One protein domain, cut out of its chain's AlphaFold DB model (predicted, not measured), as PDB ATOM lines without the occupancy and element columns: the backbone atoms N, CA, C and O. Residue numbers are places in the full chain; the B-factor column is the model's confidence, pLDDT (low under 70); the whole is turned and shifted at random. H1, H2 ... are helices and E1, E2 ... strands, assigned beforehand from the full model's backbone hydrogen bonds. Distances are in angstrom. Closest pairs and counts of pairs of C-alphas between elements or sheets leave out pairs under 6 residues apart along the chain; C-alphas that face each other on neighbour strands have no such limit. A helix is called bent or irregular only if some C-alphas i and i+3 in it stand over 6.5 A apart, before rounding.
ATOM      1  N   LYS A   4     -38.054 -14.114   1.292       90.62
ATOM      2  CA  LYS A   4     -38.261 -12.824   1.962       90.62
ATOM      3  C   LYS A   4     -37.549 -12.721   3.310       90.62
ATOM      4  O   LYS A   4     -36.923 -11.697   3.567       90.62
ATOM      5  N   ILE A   5     -37.598 -13.765   4.143       90.12
ATOM      6  CA  ILE A   5     -36.876 -13.778   5.426       90.12
ATOM      7  C   ILE A   5     -35.371 -13.635   5.184       90.12
ATOM      8  O   ILE A   5     -34.725 -12.821   5.835       90.12
ATOM      9  N   ALA A   6     -34.828 -14.361   4.201       89.56
ATOM     10  CA  ALA A   6     -33.414 -14.252   3.842       89.56
ATOM     11  C   ALA A   6     -33.044 -12.826   3.394       89.56
ATOM     12  O   ALA A   6     -32.003 -12.301   3.777       89.56
ATOM     13  N   THR A   7     -33.923 -12.168   2.631       92.00
ATOM     14  CA  THR A   7     -33.729 -10.774   2.199       92.00
ATOM     15  C   THR A   7     -33.700  -9.817   3.392       92.00
ATOM     16  O   THR A   7     -32.814  -8.969   3.473       92.00
ATOM     17  N   VAL A   8     -34.632  -9.974   4.338       91.81
ATOM     18  CA  VAL A   8     -34.678  -9.167   5.567       91.81
ATOM     19  C   VAL A   8     -33.426  -9.378   6.409       91.81
ATOM     20  O   VAL A   8     -32.809  -8.392   6.798       91.81
ATOM     21  N   ALA A   9     -33.015 -10.626   6.638       90.00
ATOM     22  CA  ALA A   9     -31.811 -10.939   7.402       90.00
ATOM     23  C   ALA A   9     -30.562 -10.296   6.773       90.00
ATOM     24  O   ALA A   9     -29.807  -9.610   7.457       90.00
ATOM     25  N   ASN A  10     -30.390 -10.425   5.453       90.62
ATOM     26  CA  ASN A  10     -29.253  -9.832   4.745       90.62
ATOM     27  C   ASN A  10     -29.244  -8.298   4.845       90.62
ATOM     28  O   ASN A  10     -28.212  -7.700   5.144       90.62
ATOM     29  N   LEU A  11     -30.392  -7.647   4.625       91.06
ATOM     30  CA  LEU A  11     -30.499  -6.191   4.744       91.06
ATOM     31  C   LEU A  11     -30.252  -5.712   6.180       91.06
ATOM     32  O   LEU A  11     -29.569  -4.707   6.368       91.06
ATOM     33  N   ALA A  12     -30.772  -6.431   7.178       88.69
ATOM     34  CA  ALA A  12     -30.605  -6.112   8.592       88.69
ATOM     35  C   ALA A  12     -29.130  -6.108   8.990       88.69
ATOM     36  O   ALA A  12     -28.655  -5.122   9.548       88.69
ATOM     37  N   VAL A  13     -28.389  -7.152   8.612       86.44
ATOM     38  CA  VAL A  13     -26.945  -7.243   8.864       86.44
ATOM     39  C   VAL A  13     -26.214  -6.020   8.310       86.44
ATOM     40  O   VAL A  13     -25.478  -5.367   9.047       86.44
ATOM     41  N   HIS A  14     -26.459  -5.647   7.052       87.00
ATOM     42  CA  HIS A  14     -25.792  -4.493   6.447       87.00
ATOM     43  C   HIS A  14     -26.147  -3.167   7.133       87.00
ATOM     44  O   HIS A  14     -25.251  -2.383   7.451       87.00
ATOM     45  N   VAL A  15     -27.435  -2.917   7.381       85.62
ATOM     46  CA  VAL A  15     -27.905  -1.667   7.998       85.62
ATOM     47  C   VAL A  15     -27.357  -1.520   9.413       85.62
ATOM     48  O   VAL A  15     -26.830  -0.467   9.775       85.62
ATOM     49  N   PHE A  16     -27.448  -2.574  10.215       83.50
ATOM     50  CA  PHE A  16     -27.093  -2.523  11.625       83.50
ATOM     51  C   PHE A  16     -25.573  -2.549  11.855       83.50
ATOM     52  O   PHE A  16     -25.088  -1.845  12.742       83.50
ATOM     53  N   GLN A  17     -24.788  -3.235  11.013       81.69
ATOM     54  CA  GLN A  17     -23.321  -3.126  11.039       81.69
ATOM     55  C   GLN A  17     -22.853  -1.708  10.686       81.69
ATOM     56  O   GLN A  17     -22.020  -1.132  11.388       81.69
ATOM     57  N   GLN A  18     -23.419  -1.103   9.635       80.12
ATOM     58  CA  GLN A  18     -23.092   0.278   9.262       80.12
ATOM     59  C   GLN A  18     -23.490   1.277  10.353       80.12
ATOM     60  O   GLN A  18     -22.747   2.223  10.631       80.12
ATOM     61  N   HIS A  19     -24.635   1.055  11.000       75.19
ATOM     62  CA  HIS A  19     -25.080   1.881  12.114       75.19
ATOM     63  C   HIS A  19     -24.142   1.759  13.325       75.19
ATOM     64  O   HIS A  19     -23.738   2.777  13.882       75.19
ATOM     65  N   SER A  20     -23.705   0.542  13.665       73.75
ATOM     66  CA  SER A  20     -22.747   0.281  14.750       73.75
ATOM     67  C   SER A  20     -21.430   1.044  14.559       73.75
ATOM     68  O   SER A  20     -20.954   1.700  15.485       73.75
ATOM     69  N   ILE A  21     -20.874   1.040  13.339       70.12
ATOM     70  CA  ILE A  21     -19.637   1.770  13.000       70.12
ATOM     71  C   ILE A  21     -19.821   3.282  13.192       70.12
ATOM     72  O   ILE A  21     -18.952   3.958  13.744       70.12
ATOM     73  N   ARG A  22     -20.963   3.831  12.757       66.19
ATOM     74  CA  ARG A  22     -21.240   5.269  12.860       66.19
ATOM     75  C   ARG A  22     -21.480   5.709  14.304       66.19
ATOM     76  O   ARG A  22     -20.961   6.749  14.706       66.19
ATOM     77  N   SER A  23     -22.219   4.918  15.081       64.44
ATOM     78  CA  SER A  23     -22.419   5.159  16.510       64.44
ATOM     79  C   SER A  23     -21.091   5.101  17.272       64.44
ATOM     80  O   SER A  23     -20.803   6.019  18.037       64.44
ATOM     81  N   GLY A  24     -20.224   4.124  16.985       59.69
ATOM     82  CA  GLY A  24     -18.891   4.032  17.595       59.69
ATOM     83  C   GLY A  24     -17.958   5.197  17.233       59.69
ATOM     84  O   GLY A  24     -17.262   5.727  18.098       59.69
ATOM     85  N   LEU A  25     -17.985   5.667  15.979       54.72
ATOM     86  CA  LEU A  25     -17.176   6.813  15.541       54.72
ATOM     87  C   LEU A  25     -17.655   8.141  16.155       54.72
ATOM     88  O   LEU A  25     -16.841   9.020  16.452       54.72
ATOM     89  N   SER A  26     -18.963   8.277  16.403       47.16
ATOM     90  CA  SER A  26     -19.512   9.440  17.112       47.16
ATOM     91  C   SER A  26     -19.076   9.502  18.580       47.16
ATOM     92  O   SER A  26     -18.865  10.594  19.100       47.16
ATOM     93  N   SER A  27     -18.831   8.353  19.219       44.59
ATOM     94  CA  SER A  27     -18.271   8.284  20.577       44.59
ATOM     95  C   SER A  27     -16.758   8.549  20.622       44.59
ATOM     96  O   SER A  27     -16.256   9.030  21.633       44.59
ATOM     97  N   ALA A  28     -16.025   8.290  19.533       42.81
ATOM     98  CA  ALA A  28     -14.568   8.457  19.467       42.81
ATOM     99  C   ALA A  28     -14.088   9.873  19.074       42.81
ATOM    100  O   ALA A  28     -12.891  10.144  19.132       42.81
ATOM    101  N   SER A  63     -21.993   7.479   2.405       53.16
ATOM    102  CA  SER A  63     -22.957   8.139   3.305       53.16
ATOM    103  C   SER A  63     -24.391   8.163   2.761       53.16
ATOM    104  O   SER A  63     -25.335   8.104   3.545       53.16
ATOM    105  N   SER A  64     -24.557   8.196   1.436       57.88
ATOM    106  CA  SER A  64     -25.867   8.213   0.771       57.88
ATOM    107  C   SER A  64     -26.563   6.851   0.753       57.88
ATOM    108  O   SER A  64     -27.767   6.800   0.539       57.88
ATOM    109  N   LEU A  65     -25.835   5.747   0.953       66.94
ATOM    110  CA  LEU A  65     -26.381   4.395   0.784       66.94
ATOM    111  C   LEU A  65     -27.155   3.905   2.015       66.94
ATOM    112  O   LEU A  65     -28.043   3.068   1.893       66.94
ATOM    113  N   VAL A  66     -26.834   4.412   3.209       68.56
ATOM    114  CA  VAL A  66     -27.434   3.933   4.469       68.56
ATOM    115  C   VAL A  66     -28.929   4.267   4.580       68.56
ATOM    116  O   VAL A  66     -29.694   3.358   4.909       68.56
ATOM    117  N   PRO A  67     -29.388   5.507   4.290       72.38
ATOM    118  CA  PRO A  67     -30.819   5.819   4.289       72.38
ATOM    119  C   PRO A  67     -31.602   4.912   3.331       72.38
ATOM    120  O   PRO A  67     -32.661   4.399   3.693       72.38
ATOM    121  N   ASP A  68     -31.028   4.631   2.160       86.12
ATOM    122  CA  ASP A  68     -31.633   3.765   1.149       86.12
ATOM    123  C   ASP A  68     -31.735   2.306   1.623       86.12
ATOM    124  O   ASP A  68     -32.750   1.641   1.401       86.12
ATOM    125  N   LEU A  69     -30.704   1.788   2.302       88.62
ATOM    126  CA  LEU A  69     -30.698   0.423   2.837       88.62
ATOM    127  C   LEU A  69     -31.666   0.258   4.012       88.62
ATOM    128  O   LEU A  69     -32.397  -0.734   4.051       88.62
ATOM    129  N   LEU A  70     -31.730   1.232   4.926       89.50
ATOM    130  CA  LEU A  70     -32.704   1.222   6.018       89.50
ATOM    131  C   LEU A  70     -34.132   1.259   5.465       89.50
ATOM    132  O   LEU A  70     -34.977   0.474   5.887       89.50
ATOM    133  N   GLN A  71     -34.402   2.114   4.476       91.75
ATOM    134  CA  GLN A  71     -35.723   2.185   3.856       91.75
ATOM    135  C   GLN A  71     -36.099   0.871   3.160       91.75
ATOM    136  O   GLN A  71     -37.239   0.413   3.281       91.75
ATOM    137  N   ARG A  72     -35.152   0.217   2.475       93.56
ATOM    138  CA  ARG A  72     -35.368  -1.116   1.888       93.56
ATOM    139  C   ARG A  72     -35.624  -2.179   2.947       93.56
ATOM    140  O   ARG A  72     -36.499  -3.019   2.741       93.56
ATOM    141  N   LEU A  73     -34.901  -2.146   4.063       91.50
ATOM    142  CA  LEU A  73     -35.098  -3.062   5.182       91.50
ATOM    143  C   LEU A  73     -36.498  -2.900   5.780       91.50
ATOM    144  O   LEU A  73     -37.243  -3.875   5.851       91.50
ATOM    145  N   LEU A  74     -36.892  -1.669   6.118       91.88
ATOM    146  CA  LEU A  74     -38.226  -1.360   6.640       91.88
ATOM    147  C   LEU A  74     -39.329  -1.793   5.665       91.88
ATOM    148  O   LEU A  74     -40.296  -2.434   6.071       91.88
ATOM    149  N   SER A  75     -39.153  -1.516   4.369       93.75
ATOM    150  CA  SER A  75     -40.101  -1.934   3.326       93.75
ATOM    151  C   SER A  75     -40.196  -3.457   3.215       93.75
ATOM    152  O   SER A  75     -41.287  -4.007   3.070       93.75
ATOM    153  N   SER A  76     -39.060  -4.149   3.322       93.50
ATOM    154  CA  SER A  76     -39.001  -5.610   3.257       93.50
ATOM    155  C   SER A  76     -39.702  -6.245   4.455       93.50
ATOM    156  O   SER A  76     -40.536  -7.124   4.254       93.50
ATOM    157  N   VAL A  77     -39.441  -5.750   5.672       92.00
ATOM    158  CA  VAL A  77     -40.117  -6.191   6.904       92.00
ATOM    159  C   VAL A  77     -41.626  -5.955   6.809       92.00
ATOM    160  O   VAL A  77     -42.399  -6.874   7.058       92.00
ATOM    161  N   HIS A  78     -42.054  -4.773   6.362       91.06
ATOM    162  CA  HIS A  78     -43.475  -4.441   6.207       91.06
ATOM    163  C   HIS A  78     -44.195  -5.307   5.155       91.06
ATOM    164  O   HIS A  78     -45.403  -5.507   5.227       91.06
ATOM    165  N   SER A  79     -43.466  -5.838   4.166       92.06
ATOM    166  CA  SER A  79     -44.014  -6.722   3.125       92.06
ATOM    167  C   SER A  79     -44.121  -8.200   3.535       92.06
ATOM    168  O   SER A  79     -44.622  -9.030   2.757       92.06
ATOM    169  N   LEU A  80     -43.609  -8.557   4.718       91.38
ATOM    170  CA  LEU A  80     -43.736  -9.905   5.252       91.38
ATOM    171  C   LEU A  80     -45.196 -10.173   5.600       91.38
ATOM    172  O   LEU A  80     -45.864  -9.368   6.240       91.38
ATOM    173  N   THR A  81     -45.691 -11.335   5.202       88.94
ATOM    174  CA  THR A  81     -47.013 -11.816   5.599       88.94
ATOM    175  C   THR A  81     -46.886 -12.805   6.756       88.94
ATOM    176  O   THR A  81     -45.834 -13.428   6.909       88.94
ATOM    177  N   PRO A  82     -47.962 -13.058   7.522       86.56
ATOM    178  CA  PRO A  82     -47.951 -14.094   8.553       86.56
ATOM    179  C   PRO A  82     -47.493 -15.468   8.035       86.56
ATOM    180  O   PRO A  82     -46.748 -16.171   8.707       86.56
ATOM    181  N   LYS A  83     -47.851 -15.823   6.793       88.38
ATOM    182  CA  LYS A  83     -47.394 -17.067   6.152       88.38
ATOM    183  C   LYS A  83     -45.887 -17.081   5.898       88.38
ATOM    184  O   LYS A  83     -45.271 -18.134   6.025       88.38
ATOM    185  N   ASP A  84     -45.303 -15.933   5.548       90.88
ATOM    186  CA  ASP A  84     -43.869 -15.828   5.265       90.88
ATOM    187  C   ASP A  84     -43.023 -16.151   6.502       90.88
ATOM    188  O   ASP A  84     -41.945 -16.721   6.345       90.88
ATOM    189  N   VAL A  85     -43.541 -15.827   7.694       88.50
ATOM    190  CA  VAL A  85     -42.926 -16.060   9.014       88.50
ATOM    191  C   VAL A  85     -43.463 -17.301   9.735       88.50
ATOM    192  O   VAL A  85     -43.169 -17.515  10.907       88.50
ATOM    193  N   GLY A  86     -44.258 -18.131   9.051       86.50
ATOM    194  CA  GLY A  86     -44.824 -19.355   9.622       86.50
ATOM    195  C   GLY A  86     -45.847 -19.122  10.738       86.50
ATOM    196  O   GLY A  86     -46.155 -20.057  11.470       86.50
ATOM    197  N   PHE A  87     -46.380 -17.906  10.876       85.75
ATOM    198  CA  PHE A  87     -47.379 -17.574  11.882       85.75
ATOM    199  C   PHE A  87     -48.740 -18.180  11.538       85.75
ATOM    200  O   PHE A  87     -49.327 -17.893  10.489       85.75
ATOM    201  N   ASP A  88     -49.271 -18.970  12.468       83.38
ATOM    202  CA  ASP A  88     -50.607 -19.547  12.390       83.38
ATOM    203  C   ASP A  88     -51.564 -18.792  13.323       83.38
ATOM    204  O   ASP A  88     -51.347 -18.681  14.532       83.38
ATOM    205  N   THR A  89     -52.675 -18.300  12.775       79.56
ATOM    206  CA  THR A  89     -53.713 -17.594  13.541       79.56
ATOM    207  C   THR A  89     -54.356 -18.465  14.621       79.56
ATOM    208  O   THR A  89     -54.960 -17.944  15.553       79.56
ATOM    209  N   ARG A  90     -54.201 -19.791  14.584       80.31
ATOM    210  CA  ARG A  90     -54.642 -20.664  15.680       80.31
ATOM    211  C   ARG A  90     -53.871 -20.418  16.980       80.31
ATOM    212  O   ARG A  90     -54.419 -20.664  18.052       80.31
ATOM    213  N   TRP A  91     -52.648 -19.886  16.920       77.69
ATOM    214  CA  TRP A  91     -51.828 -19.604  18.106       77.69
ATOM    215  C   TRP A  91     -52.387 -18.475  18.973       77.69
ATOM    216  O   TRP A  91     -52.161 -18.446  20.184       77.69
ATOM    217  N   ILE A  92     -53.163 -17.578  18.365       76.44
ATOM    218  CA  ILE A  92     -53.860 -16.485  19.049       76.44
ATOM    219  C   ILE A  92     -55.283 -16.858  19.473       76.44
ATOM    220  O   ILE A  92     -55.989 -16.025  20.032       76.44
ATOM    221  N   SER A  93     -55.717 -18.103  19.250       72.81
ATOM    222  CA  SER A  93     -57.043 -18.537  19.683       72.81
ATOM    223  C   SER A  93     -57.171 -18.439  21.207       72.81
ATOM    224  O   SER A  93     -56.384 -19.020  21.969       72.81
ATOM    225  N   SER A  94     -58.183 -17.696  21.654       62.12
ATOM    226  CA  SER A  94     -58.564 -17.521  23.060       62.12
ATOM    227  C   SER A  94     -59.136 -18.794  23.689       62.12
ATOM    228  O   SER A  94     -59.298 -18.849  24.903       62.12
ATOM    229  N   ALA A  95     -59.390 -19.836  22.890       61.50
ATOM    230  CA  ALA A  95     -59.971 -21.096  23.346       61.50
ATOM    231  C   ALA A  95     -59.081 -21.884  24.328       61.50
ATOM    232  O   ALA A  95     -59.564 -22.812  24.972       61.50
ATOM    233  N   ASN A  96     -57.796 -21.536  24.460       64.56
ATOM    234  CA  ASN A  96     -56.896 -22.180  25.412       64.56
ATOM    235  C   ASN A  96     -56.640 -21.281  26.633       64.56
ATOM    236  O   ASN A  96     -55.722 -20.461  26.629       64.56
ATOM    237  N   VAL A  97     -57.454 -21.469  27.677       58.75
ATOM    238  CA  VAL A  97     -57.364 -20.766  28.974       58.75
ATOM    239  C   VAL A  97     -56.060 -21.095  29.726       58.75
ATOM    240  O   VAL A  97     -55.648 -20.342  30.599       58.75
ATOM    241  N   TYR A  98     -55.368 -22.179  29.352       66.25
ATOM    242  CA  TYR A  98     -54.103 -22.616  29.957       66.25
ATOM    243  C   TYR A  98     -52.856 -22.150  29.192       66.25
ATOM    244  O   TYR A  98     -51.741 -22.558  29.517       66.25
ATOM    245  N   ALA A  99     -53.012 -21.332  28.148       73.88
ATOM    246  CA  ALA A  99     -51.873 -20.811  27.405       73.88
ATOM    247  C   ALA A  99     -51.076 -19.792  28.240       73.88
ATOM    248  O   ALA A  99     -51.650 -18.996  28.982       73.88
ATOM    249  N   ALA A 100     -49.749 -19.792  28.080       84.00
ATOM    250  CA  ALA A 100     -48.875 -18.826  28.740       84.00
ATOM    251  C   ALA A 100     -49.286 -17.374  28.399       84.00
ATOM    252  O   ALA A 100     -49.648 -17.107  27.246       84.00
ATOM    253  N   PRO A 101     -49.201 -16.422  29.353       85.00
ATOM    254  CA  PRO A 101     -49.554 -15.019  29.116       85.00
ATOM    255  C   PRO A 101     -48.770 -14.386  27.962       85.00
ATOM    256  O   PRO A 101     -49.319 -13.593  27.204       85.00
ATOM    257  N   VAL A 102     -47.504 -14.774  27.805       87.06
ATOM    258  CA  VAL A 102     -46.648 -14.401  26.680       87.06
ATOM    259  C   VAL A 102     -46.035 -15.678  26.117       87.06
ATOM    260  O   VAL A 102     -45.522 -16.500  26.876       87.06
ATOM    261  N   ALA A 103     -46.086 -15.847  24.799       88.00
ATOM    262  CA  ALA A 103     -45.403 -16.931  24.101       88.00
ATOM    263  C   ALA A 103     -44.370 -16.358  23.129       88.00
ATOM    264  O   ALA A 103     -44.648 -15.373  22.445       88.00
ATOM    265  N   TYR A 104     -43.201 -16.988  23.058       89.56
ATOM    266  CA  TYR A 104     -42.165 -16.679  22.079       89.56
ATOM    267  C   TYR A 104     -42.119 -17.777  21.017       89.56
ATOM    268  O   TYR A 104     -42.096 -18.965  21.339       89.56
ATOM    269  N   VAL A 105     -42.109 -17.367  19.752       89.50
ATOM    270  CA  VAL A 105     -41.933 -18.239  18.596       89.50
ATOM    271  C   VAL A 105     -40.654 -17.823  17.889       89.50
ATOM    272  O   VAL A 105     -40.557 -16.728  17.331       89.50
ATOM    273  N   HIS A 106     -39.682 -18.721  17.909       90.31
ATOM    274  CA  HIS A 106     -38.428 -18.556  17.197       90.31
ATOM    275  C   HIS A 106     -38.643 -18.710  15.686       90.31
ATOM    276  O   HIS A 106     -39.236 -19.699  15.249       90.31
ATOM    277  N   ILE A 107     -38.151 -17.756  14.888       90.19
ATOM    278  CA  ILE A 107     -38.154 -17.863  13.419       90.19
ATOM    279  C   ILE A 107     -36.775 -18.299  12.936       90.19
ATOM    280  O   ILE A 107     -36.660 -19.274  12.192       90.19
ATOM    281  N   MET A 108     -35.742 -17.556  13.329       87.88
ATOM    282  CA  MET A 108     -34.356 -17.877  13.021       87.88
ATOM    283  C   MET A 108     -33.400 -17.109  13.925       87.88
ATOM    284  O   MET A 108     -33.704 -16.004  14.369       87.88
ATOM    285  N   GLU A 109     -32.211 -17.663  14.098       88.75
ATOM    286  CA  GLU A 109     -31.094 -17.027  14.781       88.75
ATOM    287  C   GLU A 109     -29.784 -17.519  14.173       88.75
ATOM    288  O   GLU A 109     -29.678 -18.656  13.705       88.75
ATOM    289  N   ASN A 110     -28.801 -16.635  14.149       84.12
ATOM    290  CA  ASN A 110     -27.405 -16.927  13.884       84.12
ATOM    291  C   ASN A 110     -26.540 -16.000  14.754       84.12
ATOM    292  O   ASN A 110     -27.069 -15.205  15.523       84.12
ATOM    293  N   GLU A 111     -25.217 -16.083  14.615       80.50
ATOM    294  CA  GLU A 111     -24.263 -15.326  15.442       80.50
ATOM    295  C   GLU A 111     -24.495 -13.808  15.436       80.50
ATOM    296  O   GLU A 111     -24.158 -13.126  16.399       80.50
ATOM    297  N   ILE A 112     -25.061 -13.272  14.354       79.25
ATOM    298  CA  ILE A 112     -25.179 -11.831  14.131       79.25
ATOM    299  C   ILE A 112     -26.624 -11.345  14.073       79.25
ATOM    300  O   ILE A 112     -26.828 -10.145  14.132       79.25
ATOM    301  N   PHE A 113     -27.622 -12.213  13.923       85.31
ATOM    302  CA  PHE A 113     -29.005 -11.822  13.663       85.31
ATOM    303  C   PHE A 113     -29.985 -12.803  14.295       85.31
ATOM    304  O   PHE A 113     -29.913 -14.007  14.040       85.31
ATOM    305  N   SER A 114     -30.966 -12.275  15.021       90.50
ATOM    306  CA  SER A 114     -32.088 -13.033  15.564       90.50
ATOM    307  C   SER A 114     -33.420 -12.445  15.090       90.50
ATOM    308  O   SER A 114     -33.565 -11.249  14.822       90.50
ATOM    309  N   MET A 115     -34.412 -13.315  14.929       91.12
ATOM    310  CA  MET A 115     -35.762 -12.946  14.530       91.12
ATOM    311  C   MET A 115     -36.773 -13.866  15.207       91.12
ATOM    312  O   MET A 115     -36.657 -15.097  15.172       91.12
ATOM    313  N   GLY A 116     -37.823 -13.274  15.765       91.38
ATOM    314  CA  GLY A 116     -38.889 -14.033  16.400       91.38
ATOM    315  C   GLY A 116     -40.180 -13.252  16.573       91.38
ATOM    316  O   GLY A 116     -40.282 -12.069  16.239       91.38
ATOM    317  N   ILE A 117     -41.192 -13.955  17.074       90.75
ATOM    318  CA  ILE A 117     -42.530 -13.423  17.319       90.75
ATOM    319  C   ILE A 117     -42.873 -13.604  18.791       90.75
ATOM    320  O   ILE A 117     -42.846 -14.717  19.312       90.75
ATOM    321  N   PHE A 118     -43.284 -12.524  19.439       89.88
ATOM    322  CA  PHE A 118     -44.004 -12.566  20.695       89.88
ATOM    323  C   PHE A 118     -45.509 -12.531  20.448       89.88
ATOM    324  O   PHE A 118     -46.032 -11.700  19.704       89.88
ATOM    325  N   ILE A 119     -46.213 -13.429  21.122       87.88
ATOM    326  CA  ILE A 119     -47.668 -13.460  21.188       87.88
ATOM    327  C   ILE A 119     -48.053 -13.059  22.602       87.88
ATOM    328  O   ILE A 119     -47.795 -13.800  23.551       87.88
ATOM    329  N   LEU A 120     -48.669 -11.891  22.740       86.56
ATOM    330  CA  LEU A 120     -49.126 -11.361  24.017       86.56
ATOM    331  C   LEU A 120     -50.612 -11.666  24.153       86.56
ATOM    332  O   LEU A 120     -51.408 -11.247  23.315       86.56
ATOM    333  N   ARG A 121     -51.003 -12.396  25.197       84.12
ATOM    334  CA  ARG A 121     -52.413 -12.628  25.530       84.12
ATOM    335  C   ARG A 121     -53.050 -11.366  26.128       84.12
ATOM    336  O   ARG A 121     -52.329 -10.505  26.640       84.12
ATOM    337  N   PRO A 122     -54.389 -11.254  26.096       80.56
ATOM    338  CA  PRO A 122     -55.120 -10.193  26.777       80.56
ATOM    339  C   PRO A 122     -54.611  -9.912  28.199       80.56
ATOM    340  O   PRO A 122     -54.463 -10.836  28.995       80.56
ATOM    341  N   GLY A 123     -54.313  -8.646  28.505       78.44
ATOM    342  CA  GLY A 123     -53.809  -8.214  29.818       78.44
ATOM    343  C   GLY A 123     -52.353  -8.582  30.146       78.44
ATOM    344  O   GLY A 123     -51.875  -8.244  31.228       78.44
ATOM    345  N   SER A 124     -51.629  -9.249  29.244       84.62
ATOM    346  CA  SER A 124     -50.196  -9.519  29.411       84.62
ATOM    347  C   SER A 124     -49.332  -8.361  28.901       84.62
ATOM    348  O   SER A 124     -49.757  -7.558  28.071       84.62
ATOM    349  N   ARG A 125     -48.094  -8.284  29.394       83.12
ATOM    350  CA  ARG A 125     -47.091  -7.309  28.954       83.12
ATOM    351  C   ARG A 125     -45.700  -7.917  29.014       83.12
ATOM    352  O   ARG A 125     -45.432  -8.753  29.876       83.12
ATOM    353  N   ILE A 126     -44.823  -7.452  28.135       85.62
ATOM    354  CA  ILE A 126     -43.387  -7.697  28.246       85.62
ATOM    355  C   ILE A 126     -42.825  -6.579  29.137       85.62
ATOM    356  O   ILE A 126     -43.048  -5.407  28.822       85.62
ATOM    357  N   PRO A 127     -42.183  -6.895  30.278       86.75
ATOM    358  CA  PRO A 127     -41.562  -5.884  31.128       86.75
ATOM    359  C   PRO A 127     -40.544  -5.043  30.354       86.75
ATOM    360  O   PRO A 127     -39.918  -5.534  29.413       86.75
ATOM    361  N   LEU A 128     -40.360  -3.791  30.771       85.06
ATOM    362  CA  LEU A 128     -39.312  -2.942  30.216       85.06
ATOM    363  C   LEU A 128     -37.949  -3.594  30.478       85.06
ATOM    364  O   LEU A 128     -37.628  -3.925  31.620       85.06
ATOM    365  N   HIS A 129     -37.182  -3.789  29.418       84.56
ATOM    366  CA  HIS A 129     -35.819  -4.289  29.466       84.56
ATOM    367  C   HIS A 129     -35.009  -3.579  28.386       84.56
ATOM    368  O   HIS A 129     -35.549  -3.212  27.341       84.56
ATOM    369  N   ASP A 130     -33.730  -3.361  28.670       82.06
ATOM    370  CA  ASP A 130     -32.814  -2.719  27.738       82.06
ATOM    371  C   ASP A 130     -32.091  -3.757  26.879       82.06
ATOM    372  O   ASP A 130     -31.849  -4.894  27.293       82.06
ATOM    373  N   HIS A 131     -31.695  -3.316  25.687       82.25
ATOM    374  CA  HIS A 131     -30.960  -4.101  24.702       82.25
ATOM    375  C   HIS A 131     -29.616  -3.419  24.380       82.25
ATOM    376  O   HIS A 131     -29.469  -2.779  23.335       82.25
ATOM    377  N   PRO A 132     -28.633  -3.478  25.299       82.88
ATOM    378  CA  PRO A 132     -27.367  -2.774  25.133       82.88
ATOM    379  C   PRO A 132     -26.584  -3.324  23.939       82.88
ATOM    380  O   PRO A 132     -26.349  -4.525  23.835       82.88
ATOM    381  N   GLY A 133     -26.165  -2.433  23.039       77.62
ATOM    382  CA  GLY A 133     -25.362  -2.797  21.867       77.62
ATOM    383  C   GLY A 133     -26.127  -3.507  20.747       77.62
ATOM    384  O   GLY A 133     -25.504  -3.883  19.759       77.62
ATOM    385  N   MET A 134     -27.451  -3.659  20.863       82.38
ATOM    386  CA  MET A 134     -28.282  -4.274  19.827       82.38
ATOM    387  C   MET A 134     -29.043  -3.216  19.032       82.38
ATOM    388  O   MET A 134     -29.517  -2.212  19.569       82.38
ATOM    389  N   PHE A 135     -29.189  -3.464  17.734       84.19
ATOM    390  CA  PHE A 135     -30.069  -2.699  16.856       84.19
ATOM    391  C   PHE A 135     -31.165  -3.621  16.366       84.19
ATOM    392  O   PHE A 135     -30.870  -4.723  15.905       84.19
ATOM    393  N   GLY A 136     -32.414  -3.168  16.444       86.38
ATOM    394  CA  GLY A 136     -33.544  -3.982  16.036       86.38
ATOM    395  C   GLY A 136     -34.690  -3.197  15.423       86.38
ATOM    396  O   GLY A 136     -34.802  -1.978  15.564       86.38
ATOM    397  N   ILE A 137     -35.541  -3.926  14.710       89.31
ATOM    398  CA  ILE A 137     -36.801  -3.453  14.151       89.31
ATOM    399  C   ILE A 137     -37.935  -4.217  14.810       89.31
ATOM    400  O   ILE A 137     -37.891  -5.439  14.944       89.31
ATOM    401  N   LEU A 138     -38.978  -3.469  15.157       89.38
ATOM    402  CA  LEU A 138     -40.215  -3.983  15.709       89.38
ATOM    403  C   LEU A 138     -41.339  -3.815  14.688       89.38
ATOM    404  O   LEU A 138     -41.586  -2.710  14.204       89.38
ATOM    405  N   HIS A 139     -42.031  -4.902  14.365       89.06
ATOM    406  CA  HIS A 139     -43.161  -4.904  13.444       89.06
ATOM    407  C   HIS A 139     -44.378  -5.570  14.087       89.06
ATOM    408  O   HIS A 139     -44.285  -6.653  14.659       89.06
ATOM    409  N   ILE A 140     -45.537  -4.919  14.001       86.75
ATOM    410  CA  ILE A 140     -46.775  -5.391  14.628       86.75
ATOM    411  C   ILE A 140     -47.687  -5.948  13.538       86.75
ATOM    412  O   ILE A 140     -48.130  -5.206  12.666       86.75
ATOM    413  N   TYR A 141     -47.995  -7.245  13.611       78.44
ATOM    414  CA  TYR A 141     -48.866  -7.904  12.630       78.44
ATOM    415  C   TYR A 141     -50.346  -7.722  12.932       78.44
ATOM    416  O   TYR A 141     -51.153  -7.533  12.025       78.44
ATOM    417  N   GLN A 142     -50.716  -7.831  14.206       72.12
ATOM    418  CA  GLN A 142     -52.090  -7.661  14.646       72.12
ATOM    419  C   GLN A 142     -52.125  -6.918  15.965       72.12
ATOM    420  O   GLN A 142     -51.448  -7.272  16.932       72.12
ATOM    421  N   TRP A 143     -52.960  -5.892  15.962       63.75
ATOM    422  CA  TRP A 143     -53.278  -5.051  17.093       63.75
ATOM    423  C   TRP A 143     -54.679  -4.505  16.841       63.75
ATOM    424  O   TRP A 143     -55.013  -4.138  15.712       63.75
ATOM    425  N   LYS A 144     -55.522  -4.472  17.871       56.38
ATOM    426  CA  LYS A 144     -56.816  -3.796  17.786       56.38
ATOM    427  C   LYS A 144     -56.907  -2.782  18.911       56.38
ATOM    428  O   LYS A 144     -57.017  -3.165  20.073       56.38
ATOM    429  N   LEU A 145     -56.865  -1.508  18.525       46.06
ATOM    430  CA  LEU A 145     -57.187  -0.377  19.388       46.06
ATOM    431  C   LEU A 145     -58.586  -0.540  19.951       46.06
ATOM    432  O   LEU A 145     -59.531  -0.807  19.202       46.06
ATOM    433  N   PHE A 146     -58.713  -0.319  21.252       43.00
ATOM    434  CA  PHE A 146     -59.990   0.093  21.799       43.00
ATOM    435  C   PHE A 146     -60.263   1.522  21.345       43.00
ATOM    436  O   PHE A 146     -59.377   2.372  21.276       43.00
ATOM    437  N   SER A 147     -61.496   1.736  20.909       39.06
ATOM    438  CA  SER A 147     -62.023   3.023  20.495       39.06
ATOM    439  C   SER A 147     -62.308   3.883  21.726       39.06
ATOM    440  O   SER A 147     -63.460   4.033  22.114       39.06
ATOM    441  N   ASP A 148     -61.255   4.436  22.312       44.03
ATOM    442  CA  ASP A 148     -61.267   5.623  23.176       44.03
ATOM    443  C   ASP A 148     -59.941   6.403  23.057       44.03
ATOM    444  O   ASP A 148     -59.402   6.967  23.997       44.03
ATOM    445  N   GLY A 149     -59.448   6.506  21.819       46.41
ATOM    446  CA  GLY A 149     -58.925   7.771  21.309       46.41
ATOM    447  C   GLY A 149     -57.683   8.368  21.972       46.41
ATOM    448  O   GLY A 149     -57.706   9.556  22.235       46.41
ATOM    449  N   THR A 150     -56.579   7.630  22.115       34.28
ATOM    450  CA  THR A 150     -55.213   8.154  21.865       34.28
ATOM    451  C   THR A 150     -54.243   6.993  21.573       34.28
ATOM    452  O   THR A 150     -54.226   6.016  22.319       34.28
ATOM    453  N   PRO A 151     -53.403   7.032  20.516       36.97
ATOM    454  CA  PRO A 151     -52.278   6.109  20.398       36.97
ATOM    455  C   PRO A 151     -51.175   6.563  21.363       36.97
ATOM    456  O   PRO A 151     -50.294   7.340  20.999       36.97
ATOM    457  N   LYS A 152     -51.241   6.111  22.615       35.81
ATOM    458  CA  LYS A 152     -50.184   6.352  23.596       35.81
ATOM    459  C   LYS A 152     -49.194   5.189  23.540       35.81
ATOM    460  O   LYS A 152     -49.451   4.108  24.061       35.81
ATOM    461  N   LEU A 153     -48.042   5.406  22.906       43.47
ATOM    462  CA  LEU A 153     -46.838   4.645  23.245       43.47
ATOM    463  C   LEU A 153     -46.353   5.178  24.599       43.47
ATOM    464  O   LEU A 153     -45.424   5.978  24.665       43.47
ATOM    465  N   GLU A 154     -47.059   4.834  25.675       35.47
ATOM    466  CA  GLU A 154     -46.659   5.207  27.026       35.47
ATOM    467  C   GLU A 154     -45.820   4.093  27.641       35.47
ATOM    468  O   GLU A 154     -46.232   2.933  27.702       35.47
ATOM    469  N   VAL A 155     -44.641   4.471  28.130       42.47
ATOM    470  CA  VAL A 155     -43.876   3.684  29.094       42.47
ATOM    471  C   VAL A 155     -44.783   3.476  30.307       42.47
ATOM    472  O   VAL A 155     -45.013   4.400  31.079       42.47
ATOM    473  N   ALA A 156     -45.362   2.281  30.421       38.28
ATOM    474  CA  ALA A 156     -46.467   2.002  31.329       38.28
ATOM    475  C   ALA A 156     -46.081   2.155  32.812       38.28
ATOM    476  O   ALA A 156     -45.671   1.196  33.473       38.28
ATOM    477  N   SER A 157     -46.292   3.345  33.370       34.41
ATOM    478  CA  SER A 157     -46.470   3.547  34.803       34.41
ATOM    479  C   SER A 157     -47.937   3.318  35.169       34.41
ATOM    480  O   SER A 157     -48.790   4.126  34.842       34.41
ATOM    481  N   LYS A 158     -48.164   2.194  35.864       38.38
ATOM    482  CA  LYS A 158     -49.322   1.831  36.705       38.38
ATOM    483  C   LYS A 158     -50.741   2.062  36.138       38.38
ATOM    484  O   LYS A 158     -51.262   3.163  36.156       38.38
ATOM    485  N   GLU A 159     -51.391   0.926  35.865       49.50
ATOM    486  CA  GLU A 159     -52.837   0.708  36.041       49.50
ATOM    487  C   GLU A 159     -53.767   1.448  35.063       49.50
ATOM    488  O   GLU A 159     -54.560   2.290  35.460       49.50
ATOM    489  N   GLU A 160     -53.742   1.060  33.782       41.94
ATOM    490  CA  GLU A 160     -54.829   1.386  32.849       41.94
ATOM    491  C   GLU A 160     -55.105   0.224  31.867       41.94
ATOM    492  O   GLU A 160     -54.198  -0.312  31.235       41.94
ATOM    493  N   ALA A 161     -56.378  -0.188  31.847       38.97
ATOM    494  CA  ALA A 161     -57.135  -1.043  30.923       38.97
ATOM    495  C   ALA A 161     -56.456  -2.244  30.217       38.97
ATOM    496  O   ALA A 161     -55.705  -2.138  29.250       38.97
ATOM    497  N   SER A 162     -56.893  -3.443  30.616       43.75
ATOM    498  CA  SER A 162     -56.646  -4.715  29.935       43.75
ATOM    499  C   SER A 162     -57.153  -4.724  28.485       43.75
ATOM    500  O   SER A 162     -58.352  -4.571  28.240       43.75
ATOM    501  N   HIS A 163     -56.273  -5.014  27.525       51.44
ATOM    502  CA  HIS A 163     -56.669  -5.297  26.143       51.44
ATOM    503  C   HIS A 163     -57.325  -6.685  26.037       51.44
ATOM    504  O   HIS A 163     -56.725  -7.641  26.514       51.44
ATOM    505  N   PRO A 164     -58.490  -6.853  25.388       48.94
ATOM    506  CA  PRO A 164     -59.173  -8.143  25.236       48.94
ATOM    507  C   PRO A 164     -58.747  -8.960  24.010       48.94
ATOM    508  O   PRO A 164     -59.215 -10.084  23.853       48.94
ATOM    509  N   ASN A 165     -57.860  -8.444  23.149       54.12
ATOM    510  CA  ASN A 165     -57.350  -9.178  21.987       54.12
ATOM    511  C   ASN A 165     -55.837  -9.400  22.099       54.12
ATOM    512  O   ASN A 165     -55.138  -8.510  22.584       54.12
ATOM    513  N   PRO A 166     -55.324 -10.559  21.655       57.81
ATOM    514  CA  PRO A 166     -53.898 -10.828  21.675       57.81
ATOM    515  C   PRO A 166     -53.148  -9.953  20.663       57.81
ATOM    516  O   PRO A 166     -53.593  -9.791  19.524       57.81
ATOM    517  N   SER A 167     -51.995  -9.434  21.073       70.69
ATOM    518  CA  SER A 167     -51.094  -8.660  20.215       70.69
ATOM    519  C   SER A 167     -49.979  -9.556  19.687       70.69
ATOM    520  O   SER A 167     -49.434 -10.378  20.427       70.69
ATOM    521  N   VAL A 168     -49.635  -9.399  18.407       71.44
ATOM    522  CA  VAL A 168     -48.560 -10.165  17.760       71.44
ATOM    523  C   VAL A 168     -47.447  -9.214  17.365       71.44
ATOM    524  O   VAL A 168     -47.629  -8.351  16.504       71.44
ATOM    525  N   LEU A 169     -46.299  -9.400  18.002       77.25
ATOM    526  CA  LEU A 169     -45.138  -8.540  17.897       77.25
ATOM    527  C   LEU A 169     -43.987  -9.321  17.278       77.25
ATOM    528  O   LEU A 169     -43.536 -10.306  17.848       77.25
ATOM    529  N   MET A 170     -43.509  -8.894  16.123       78.62
ATOM    530  CA  MET A 170     -42.316  -9.445  15.497       78.62
ATOM    531  C   MET A 170     -41.133  -8.533  15.782       78.62
ATOM    532  O   MET A 170     -41.229  -7.325  15.572       78.62
ATOM    533  N   PHE A 171     -40.013  -9.114  16.196       81.12
ATOM    534  CA  PHE A 171     -38.748  -8.398  16.307       81.12
ATOM    535  C   PHE A 171     -37.685  -9.042  15.421       81.12
ATOM    536  O   PHE A 171     -37.729 -10.239  15.122       81.12
ATOM    537  N   ALA A 172     -36.748  -8.212  14.986       72.69
ATOM    538  CA  ALA A 172     -35.547  -8.608  14.276       72.69
ATOM    539  C   ALA A 172     -34.395  -7.749  14.795       72.69
ATOM    540  O   ALA A 172     -34.477  -6.528  14.675       72.69
ATOM    541  N   GLU A 173     -33.358  -8.352  15.367       79.25
ATOM    542  CA  GLU A 173     -32.255  -7.640  16.025       79.25
ATOM    543  C   GLU A 173     -30.888  -8.243  15.676       79.25
ATOM    544  O   GLU A 173     -30.805  -9.406  15.279       79.25
ATOM    545  N   LEU A 174     -29.814  -7.453  15.797       75.19
ATOM    546  CA  LEU A 174     -28.464  -8.017  15.869       75.19
ATOM    547  C   LEU A 174     -28.102  -8.351  17.310       75.19
ATOM    548  O   LEU A 174     -28.242  -7.504  18.192       75.19
ATOM    549  N   THR A 175     -27.535  -9.534  17.505       64.69
ATOM    550  CA  THR A 175     -26.835  -9.912  18.732       64.69
ATOM    551  C   THR A 175     -25.509  -9.149  18.850       64.69
ATOM    552  O   THR A 175     -24.811  -8.981  17.844       64.69
TER     553      THR A 175
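Overview. This is residues 4 to 28 and 63 to 175 of the 177 residues of an uncharacterized protein of Opisthorchis viverrini (UniProt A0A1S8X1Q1). A twisted sheet of four strands has two long helices, H1 and H2, packed at a steep angle to each other over one face. Residues 21 to 28 of H1 and residues 147 to 154 of the link between E3 and E4 stick out. The printed part has 138 residues, with elements in the order H1 H2 H3 E1 E2 E3 E4; the antiparallel sheet runs E1 E2 E4 E3. The class is mixed, helices and strands; the whole is only just compact, close to loose, with a radius of gyration of the C-alphas of 17.0 A and spans of 49 by 34 by 27 A.

Along the chain. H1, residues 4 to 28, begins at C-alpha 4 (-38.261, -12.824, 1.962) and is 36.3 A long. H2, residues 63 to 78, is 24.2 A long and only just irregular: C-alphas 64 and 67 are 6.53 A apart. H3 is residues 89 to 92. E1 is residues 102 to 109, E2 114 to 120, E3 136 to 142, and E4 167 to 173, ending at C-alpha 173 (-32.255, -7.640, 16.025).

Arrangement. H1 is over E2 and E4, at a height over the sheet of 7.5 A. H2 is over E3 on the same face, at 10.8 A. H1 and H2 touch, with closest C-alphas Leu 11 and Leu 73 at 5.6 A, at a steep tilt of 40 degrees, opposite ways. H3 only grazes the sheet with residues 89 to 92. Within hydrogen-bond range are N 105 and O 117 of the hairpin E1 and E2, 2.8 A, N 118 and O 169 of E2 and E4, 2.7 A, and N 139 and O 170 of the hairpin E3 and E4, 2.8 A. Every O i to N i+4 pair is within range in H1, 10 of 12 in H2; H3 is too short for one.

Size, cuts and confidence. The farthest C-alphas, Ala 28 and Ala 95, are 54.3 A apart. Residues 29 to 62 are not printed, and C-alphas 28 and 63 are 18.2 A apart. The links E2 to E3 and E3 to E4 are long. Confidence is under 70 in 41 residues, among them 143 to 166.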